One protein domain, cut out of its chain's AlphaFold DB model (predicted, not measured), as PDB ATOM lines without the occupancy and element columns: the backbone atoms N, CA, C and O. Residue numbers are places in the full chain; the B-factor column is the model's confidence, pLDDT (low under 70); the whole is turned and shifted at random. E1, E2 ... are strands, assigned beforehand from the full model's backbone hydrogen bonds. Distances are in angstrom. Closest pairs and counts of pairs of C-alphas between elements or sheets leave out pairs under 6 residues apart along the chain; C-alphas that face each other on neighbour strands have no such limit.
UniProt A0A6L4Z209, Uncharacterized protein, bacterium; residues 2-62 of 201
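AT A GLANCE: This is residues 2 to 62 of the 201 residues of an uncharacterized protein of bacterium (UniProt A0A6L4Z209). There is little regular structure: one short strand hairpin, E1 and E2, with a wound loop region, residues 17 to 40, at one end and the last stretch, residues 53 to 62, folded back along it. The first residues, 2 to 8, stick out as a free tail. The printed part has 61 residues, with no named helix and two antiparallel strands, E1 then E2, holding 6 residues, and its class is all strand. It is only just compact, close to loose, with a radius of gyration of the C-alphas of 12.3 A, and only just elongated, spanning 37 by 25 by 15 A.

HOW THE PARTS SIT: Residues 2 to 40 hold no named element. E1, residues 41 to 43, and E2, residues 50 to 52, form a hairpin, antiparallel at 141 degrees between their directions. C-alphas 43 and 50 face each other at 4.4 A. N 42 and O 51 are within hydrogen-bond range at 2.8 A, as are N 51 and O 42 at 2.8 A.

IN THESE COORDINATES: E1 begins at C-alpha 41 (-33.806, -47.902, 19.462) and measures 6.6 A. E2 measures 6.9 A and ends at C-alpha 52 (-36.322, -44.869, 16.817).

THE WHOLE: The C-alphas farthest apart, of Leu 2 and Gln 34, are 37.5 A apart. The printed part has no cut, and the link from E1 to E2 is short. Mean pLDDT of the printed part is 70.8; residues 2 to 16 and 25 to 29 are under 70.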
ATOM      1  N   LEU A   2     -10.418 -35.489  25.694       30.39
ATOM      2  CA  LEU A   2     -11.798 -35.949  25.868       30.39
ATOM      3  C   LEU A   2     -11.706 -37.450  26.152       30.39
ATOM      4  O   LEU A   2     -11.957 -38.290  25.294       30.39
ATOM      5  N   HIS A   3     -11.250 -37.788  27.357       33.38
ATOM      6  CA  HIS A   3     -11.524 -39.095  27.942       33.38
ATOM      7  C   HIS A   3     -12.919 -39.015  28.552       33.38
ATOM      8  O   HIS A   3     -13.088 -38.860  29.755       33.38
ATOM      9  N   ALA A   4     -13.927 -39.050  27.682       35.53
ATOM     10  CA  ALA A   4     -15.217 -39.541  28.113       35.53
ATOM     11  C   ALA A   4     -15.006 -41.026  28.405       35.53
ATOM     12  O   ALA A   4     -14.588 -41.775  27.519       35.53
ATOM     13  N   ASP A   5     -15.244 -41.422  29.651       34.12
ATOM     14  CA  ASP A   5     -15.439 -42.812  30.021       34.12
ATOM     15  C   ASP A   5     -16.476 -43.408  29.070       34.12
ATOM     16  O   ASP A   5     -17.685 -43.221  29.227       34.12
ATOM     17  N   ILE A   6     -15.988 -44.127  28.059       41.84
ATOM     18  CA  ILE A   6     -16.782 -45.018  27.228       41.84
ATOM     19  C   ILE A   6     -17.171 -46.163  28.163       41.84
ATOM     20  O   ILE A   6     -16.563 -47.236  28.167       41.84
ATOM     21  N   LYS A   7     -18.162 -45.906  29.028       39.66
ATOM     22  CA  LYS A   7     -18.950 -46.928  29.706       39.66
ATOM     23  C   LYS A   7     -19.359 -47.896  28.616       39.66
ATOM     24  O   LYS A   7     -20.180 -47.530  27.786       39.66
ATOM     25  N   LYS A   8     -18.696 -49.058  28.602       38.62
ATOM     26  CA  LYS A   8     -19.010 -50.274  27.846       38.62
ATOM     27  C   LYS A   8     -20.140 -50.031  26.845       38.62
ATOM     28  O   LYS A   8     -21.285 -50.345  27.148       38.62
ATOM     29  N   ILE A   9     -19.817 -49.459  25.682       40.50
ATOM     30  CA  ILE A   9     -20.715 -49.550  24.533       40.50
ATOM     31  C   ILE A   9     -20.697 -51.037  24.213       40.50
ATOM     32  O   ILE A   9     -19.758 -51.544  23.594       40.50
ATOM     33  N   ALA A  10     -21.645 -51.764  24.799       39.28
ATOM     34  CA  ALA A  10     -21.875 -53.154  24.505       39.28
ATOM     35  C   ALA A  10     -22.278 -53.171  23.034       39.28
ATOM     36  O   ALA A  10     -23.419 -52.896  22.685       39.28
ATOM     37  N   ALA A  11     -21.314 -53.456  22.162       39.59
ATOM     38  CA  ALA A  11     -21.471 -53.483  20.711       39.59
ATOM     39  C   ALA A  11     -22.481 -54.549  20.233       39.59
ATOM     40  O   ALA A  11     -22.714 -54.699  19.044       39.59
ATOM     41  N   LEU A  12     -23.126 -55.259  21.166       42.59
ATOM     42  CA  LEU A  12     -24.265 -56.149  20.974       42.59
ATOM     43  C   LEU A  12     -25.635 -55.509  21.271       42.59
ATOM     44  O   LEU A  12     -26.639 -56.188  21.085       42.59
ATOM     45  N   GLU A  13     -25.731 -54.246  21.702       50.09
ATOM     46  CA  GLU A  13     -27.021 -53.589  22.012       50.09
ATOM     47  C   GLU A  13     -27.923 -53.377  20.789       50.09
ATOM     48  O   GLU A  13     -29.113 -53.135  20.932       50.09
ATOM     49  N   MET A  14     -27.404 -53.542  19.573       54.78
ATOM     50  CA  MET A  14     -28.230 -53.555  18.360       54.78
ATOM     51  C   MET A  14     -28.557 -54.965  17.872       54.78
ATOM     52  O   MET A  14     -29.305 -55.143  16.927       54.78
ATOM     53  N   ALA A  15     -28.033 -55.995  18.527       56.03
ATOM     54  CA  ALA A  15     -28.516 -57.362  18.377       56.03
ATOM     55  C   ALA A  15     -29.262 -57.814  19.635       56.03
ATOM     56  O   ALA A  15     -29.642 -58.973  19.722       56.03
ATOM     57  N   ARG A  16     -29.454 -56.938  20.632       66.00
ATOM     58  CA  ARG A  16     -30.117 -57.245  21.899       66.00
ATOM     59  C   ARG A  16     -31.015 -56.101  22.324       66.00
ATOM     60  O   ARG A  16     -30.643 -54.950  22.221       66.00
ATOM     61  N   CYS A  17     -32.193 -56.391  22.853       76.06
ATOM     62  CA  CYS A  17     -33.063 -55.329  23.343       76.06
ATOM     63  C   CYS A  17     -32.381 -54.557  24.490       76.06
ATOM     64  O   CYS A  17     -32.021 -55.199  25.480       76.06
ATOM     65  N   PRO A  18     -32.293 -53.214  24.449       73.06
ATOM     66  CA  PRO A  18     -31.658 -52.433  25.518       73.06
ATOM     67  C   PRO A  18     -32.382 -52.583  26.865       73.06
ATOM     68  O   PRO A  18     -31.802 -52.392  27.925       73.06
ATOM     69  N   ASN A  19     -33.658 -52.972  26.836       80.19
ATOM     70  CA  ASN A  19     -34.467 -53.124  28.038       80.19
ATOM     71  C   ASN A  19     -34.352 -54.501  28.702       80.19
ATOM     72  O   ASN A  19     -34.475 -54.597  29.918       80.19
ATOM     73  N   CYS A  20     -34.192 -55.577  27.927       84.81
ATOM     74  CA  CYS A  20     -34.251 -56.946  28.460       84.81
ATOM     75  C   CYS A  20     -33.122 -57.864  27.973       84.81
ATOM     76  O   CYS A  20     -33.158 -59.067  28.233       84.81
ATOM     77  N   SER A  21     -32.142 -57.316  27.246       79.88
ATOM     78  CA  SER A  21     -30.986 -58.014  26.665       79.88
ATOM     79  C   SER A  21     -31.322 -59.201  25.748       79.88
ATOM     80  O   SER A  21     -30.430 -59.960  25.375       79.88
ATOM     81  N   HIS A  22     -32.590 -59.382  25.372       80.62
ATOM     82  CA  HIS A  22     -33.025 -60.450  24.474       80.62
ATOM     83  C   HIS A  22     -32.413 -60.262  23.092       80.62
ATOM     84  O   HIS A  22     -32.555 -59.172  22.541       80.62
ATOM     85  N   ALA A  23     -31.769 -61.302  22.556       70.25
ATOM     86  CA  ALA A  23     -31.211 -61.287  21.211       70.25
ATOM     87  C   ALA A  23     -32.304 -61.034  20.161       70.25
ATOM     88  O   ALA A  23     -33.424 -61.516  20.301       70.25
ATOM     89  N   ILE A  24     -32.006 -60.226  19.150       71.38
ATOM     90  CA  ILE A  24     -32.938 -59.838  18.095       71.38
ATOM     91  C   ILE A  24     -32.329 -60.277  16.776       71.38
ATOM     92  O   ILE A  24     -31.426 -59.630  16.254       71.38
ATOM     93  N   ASP A  25     -32.858 -61.373  16.245       62.00
ATOM     94  CA  ASP A  25     -32.297 -62.034  15.065       62.00
ATOM     95  C   ASP A  25     -32.508 -61.224  13.770       62.00
ATOM     96  O   ASP A  25     -31.771 -61.393  12.803       62.00
ATOM     97  N   GLN A  26     -33.513 -60.334  13.728       63.22
ATOM     98  CA  GLN A  26     -33.859 -59.522  12.550       63.22
ATOM     99  C   GLN A  26     -34.408 -58.140  12.952       63.22
ATOM    100  O   GLN A  26     -35.619 -57.969  13.114       63.22
ATOM    101  N   MET A  27     -33.533 -57.139  13.109       60.25
ATOM    102  CA  MET A  27     -33.951 -55.773  13.479       60.25
ATOM    103  C   MET A  27     -34.651 -55.001  12.352       60.25
ATOM    104  O   MET A  27     -35.609 -54.286  12.630       60.25
ATOM    105  N   GLY A  28     -34.253 -55.187  11.087       59.25
ATOM    106  CA  GLY A  28     -34.770 -54.391   9.957       59.25
ATOM    107  C   GLY A  28     -36.286 -54.481   9.710       59.25
ATOM    108  O   GLY A  28     -36.843 -53.630   9.027       59.25
ATOM    109  N   ASN A  29     -36.968 -55.473  10.297       64.38
ATOM    110  CA  ASN A  29     -38.414 -55.676  10.140       64.38
ATOM    111  C   ASN A  29     -39.220 -55.439  11.427       64.38
ATOM    112  O   ASN A  29     -40.441 -55.580  11.411       64.38
ATOM    113  N   ARG A  30     -38.576 -55.135  12.562       72.19
ATOM    114  CA  ARG A  30     -39.262 -55.047  13.859       72.19
ATOM    115  C   ARG A  30     -38.908 -53.755  14.571       72.19
ATOM    116  O   ARG A  30     -37.752 -53.487  14.857       72.19
ATOM    117  N   THR A  31     -39.928 -52.995  14.950       79.12
ATOM    118  CA  THR A  31     -39.770 -51.787  15.771       79.12
ATOM    119  C   THR A  31     -39.856 -52.060  17.271       79.12
ATOM    120  O   THR A  31     -39.587 -51.159  18.056       79.12
ATOM    121  N   HIS A  32     -40.204 -53.284  17.685       85.69
ATOM    122  CA  HIS A  32     -40.402 -53.668  19.085       85.69
ATOM    123  C   HIS A  32     -39.718 -55.003  19.408       85.69
ATOM    124  O   HIS A  32     -39.597 -55.891  18.560       85.69
ATOM    125  N   CYS A  33     -39.264 -55.155  20.652       86.19
ATOM    126  CA  CYS A  33     -38.665 -56.391  21.144       86.19
ATOM    127  C   CYS A  33     -39.713 -57.501  21.293       86.19
ATOM    128  O   CYS A  33     -40.734 -57.293  21.937       86.19
ATOM    129  N   GLN A  34     -39.413 -58.712  20.818       85.81
ATOM    130  CA  GLN A  34     -40.313 -59.870  20.937       85.81
ATOM    131  C   GLN A  34     -40.605 -60.273  22.386       85.81
ATOM    132  O   GLN A  34     -41.700 -60.720  22.699       85.81
ATOM    133  N   LYS A  35     -39.616 -60.123  23.272       89.75
ATOM    134  CA  LYS A  35     -39.708 -60.588  24.659       89.75
ATOM    135  C   LYS A  35     -40.407 -59.597  25.586       89.75
ATOM    136  O   LYS A  35     -41.098 -60.013  26.503       89.75
ATOM    137  N   CYS A  36     -40.163 -58.298  25.412       92.12
ATOM    138  CA  CYS A  36     -40.661 -57.273  26.340       92.12
ATOM    139  C   CYS A  36     -41.584 -56.235  25.699       92.12
ATOM    140  O   CYS A  36     -41.993 -55.301  26.383       92.12
ATOM    141  N   SER A  37     -41.853 -56.348  24.397       89.38
ATOM    142  CA  SER A  37     -42.711 -55.447  23.616       89.38
ATOM    143  C   SER A  37     -42.308 -53.970  23.629       89.38
ATOM    144  O   SER A  37     -43.015 -53.149  23.061       89.38
ATOM    145  N   ARG A  38     -41.173 -53.598  24.234       88.12
ATOM    146  CA  ARG A  38     -40.669 -52.219  24.214       88.12
ATOM    147  C   ARG A  38     -40.076 -51.879  22.853       88.12
ATOM    148  O   ARG A  38     -39.492 -52.748  22.195       88.12
ATOM    149  N   GLN A  39     -40.203 -50.612  22.466       84.19
ATOM    150  CA  GLN A  39     -39.661 -50.095  21.215       84.19
ATOM    151  C   GLN A  39     -38.140 -50.278  21.169       84.19
ATOM    152  O   GLN A  39     -37.436 -50.088  22.164       84.19
ATOM    153  N   LEU A  40     -37.644 -50.692  20.010       81.81
ATOM    154  CA  LEU A  40     -36.228 -50.831  19.722       81.81
ATOM    155  C   LEU A  40     -35.673 -49.491  19.250       81.81
ATOM    156  O   LEU A  40     -36.294 -48.787  18.449       81.81
ATOM    157  N   THR A  41     -34.495 -49.154  19.759       81.38
ATOM    158  CA  THR A  41     -33.806 -47.902  19.462       81.38
ATOM    159  C   THR A  41     -32.414 -48.173  18.917       81.38
ATOM    160  O   THR A  41     -31.767 -49.142  19.306       81.38
ATOM    161  N   VAL A  42     -31.946 -47.281  18.051       77.25
ATOM    162  CA  VAL A  42     -30.583 -47.243  17.522       77.25
ATOM    163  C   VAL A  42     -29.837 -46.084  18.154       77.25
ATOM    164  O   VAL A  42     -30.275 -44.935  18.070       77.25
ATOM    165  N   LEU A  43     -28.686 -46.369  18.750       80.94
ATOM    166  CA  LEU A  43     -27.785 -45.331  19.224       80.94
ATOM    167  C   LEU A  43     -27.064 -44.699  18.026       80.94
ATOM    168  O   LEU A  43     -26.374 -45.382  17.272       80.94
ATOM    169  N   CYS A  44     -27.206 -43.387  17.842       82.31
ATOM    170  CA  CYS A  44     -26.422 -42.667  16.846       82.31
ATOM    171  C   CYS A  44     -24.959 -42.621  17.288       82.31
ATOM    172  O   CYS A  44     -24.636 -42.031  18.315       82.31
ATOM    173  N   ILE A  45     -24.066 -43.187  16.485       83.56
ATOM    174  CA  ILE A  45     -22.632 -43.255  16.797       83.56
ATOM    175  C   ILE A  45     -21.992 -41.857  16.844       83.56
ATOM    176  O   ILE A  45     -21.086 -41.627  17.641       83.56
ATOM    177  N   SER A  46     -22.497 -40.908  16.048       82.56
ATOM    178  CA  SER A  46     -21.980 -39.535  15.992       82.56
ATOM    179  C   SER A  46     -22.287 -38.742  17.270       82.56
ATOM    180  O   SER A  46     -21.386 -38.209  17.912       82.56
ATOM    181  N   CYS A  47     -23.559 -38.692  17.683       87.00
ATOM    182  CA  CYS A  47     -24.010 -37.808  18.767       87.00
ATOM    183  C   CYS A  47     -24.553 -38.538  20.008       87.00
ATOM    184  O   CYS A  47     -25.094 -37.890  20.907       87.00
ATOM    185  N   GLN A  48     -24.450 -39.871  20.038       83.88
ATOM    186  CA  GLN A  48     -24.850 -40.751  21.146       83.88
ATOM    187  C   GLN A  48     -26.330 -40.622  21.545       83.88
ATOM    188  O   GLN A  48     -26.718 -40.897  22.677       83.88
ATOM    189  N   THR A  49     -27.184 -40.182  20.619       83.44
ATOM    190  CA  THR A  49     -28.632 -40.066  20.853       83.44
ATOM    191  C   THR A  49     -29.327 -41.366  20.474       83.44
ATOM    192  O   THR A  49     -29.040 -41.921  19.415       83.44
ATOM    193  N   ASN A  50     -30.257 -41.838  21.305       83.31
ATOM    194  CA  ASN A  50     -31.127 -42.962  20.962       83.31
ATOM    195  C   ASN A  50     -32.203 -42.499  19.979       83.31
ATOM    196  O   ASN A  50     -32.967 -41.581  20.269       83.31
ATOM    197  N   ASN A  51     -32.269 -43.142  18.821       78.62
ATOM    198  CA  ASN A  51     -33.248 -42.869  17.778       78.62
ATOM    199  C   ASN A  51     -34.192 -44.056  17.643       78.62
ATOM    200  O   ASN A  51     -33.798 -45.201  17.859       78.62
ATOM    201  N   SER A  52     -35.436 -43.794  17.259       79.88
ATOM    202  CA  SER A  52     -36.322 -44.869  16.817       79.88
ATOM    203  C   SER A  52     -35.789 -45.477  15.518       79.88
ATOM    204  O   SER A  52     -35.319 -44.741  14.654       79.88
ATOM    205  N   LEU A  53     -35.932 -46.797  15.347       75.00
ATOM    206  CA  LEU A  53     -35.651 -47.491  14.077       75.00
ATOM    207  C   LEU A  53     -36.481 -46.965  12.891       75.00
ATOM    208  O   LEU A  53     -36.175 -47.278  11.746       75.00
ATOM    209  N   LEU A  54     -37.546 -46.200  13.158       74.62
ATOM    210  CA  LEU A  54     -38.391 -45.595  12.130       74.62
ATOM    211  C   LEU A  54     -37.701 -44.448  11.380       74.62
ATOM    212  O   LEU A  54     -38.075 -44.158  10.246       74.62
ATOM    213  N   PHE A  55     -36.726 -43.780  11.999       73.88
ATOM    214  CA  PHE A  55     -36.059 -42.637  11.387       73.88
ATOM    215  C   PHE A  55     -34.839 -43.092  10.596       73.88
ATOM    216  O   PHE A  55     -34.003 -43.819  11.120       73.88
ATOM    217  N   LEU A  56     -34.728 -42.623   9.349       77.00
ATOM    218  CA  LEU A  56     -33.575 -42.862   8.470       77.00
ATOM    219  C   LEU A  56     -32.329 -42.082   8.921       77.00
ATOM    220  O   LEU A  56     -31.206 -42.556   8.764       77.00
ATOM    221  N   ASN A  57     -32.546 -40.915   9.526       85.94
ATOM    222  CA  ASN A  57     -31.505 -40.023  10.015       85.94
ATOM    223  C   ASN A  57     -31.619 -39.860  11.530       85.94
ATOM    224  O   ASN A  57     -32.692 -40.006  12.120       85.94
ATOM    225  N   CYS A  58     -30.506 -39.527  12.180       84.88
ATOM    226  CA  CYS A  58     -30.537 -39.183  13.591       84.88
ATOM    227  C   CYS A  58     -31.335 -37.893  13.820       84.88
ATOM    228  O   CYS A  58     -30.988 -36.852  13.277       84.88
ATOM    229  N   MET A  59     -32.307 -37.913  14.731       88.19
ATOM    230  CA  MET A  59     -33.141 -36.743  15.037       88.19
ATOM    231  C   MET A  59     -32.350 -35.540  15.579       88.19
ATOM    232  O   MET A  59     -32.823 -34.414  15.506       88.19
ATOM    233  N   LYS A  60     -31.161 -35.767  16.160       88.94
ATOM    234  CA  LYS A  60     -30.342 -34.704  16.765       88.94
ATOM    235  C   LYS A  60     -29.311 -34.102  15.811       88.94
ATOM    236  O   LYS A  60     -29.029 -32.916  15.911       88.94
ATOM    237  N   CYS A  61     -28.685 -34.916  14.963       90.50
ATOM    238  CA  CYS A  61     -27.560 -34.477  14.122       90.50
ATOM    239  C   CYS A  61     -27.757 -34.744  12.628       90.50
ATOM    240  O   CYS A  61     -26.823 -34.557  11.860       90.50
ATOM    241  N   ASP A  62     -28.940 -35.223  12.244       90.56
ATOM    242  CA  ASP A  62     -29.364 -35.526  10.872       90.56
ATOM    243  C   ASP A  62     -28.459 -36.504  10.094       90.56
ATOM    244  O   ASP A  62     -28.623 -36.731   8.901       90.56
TER     245      ASP A  62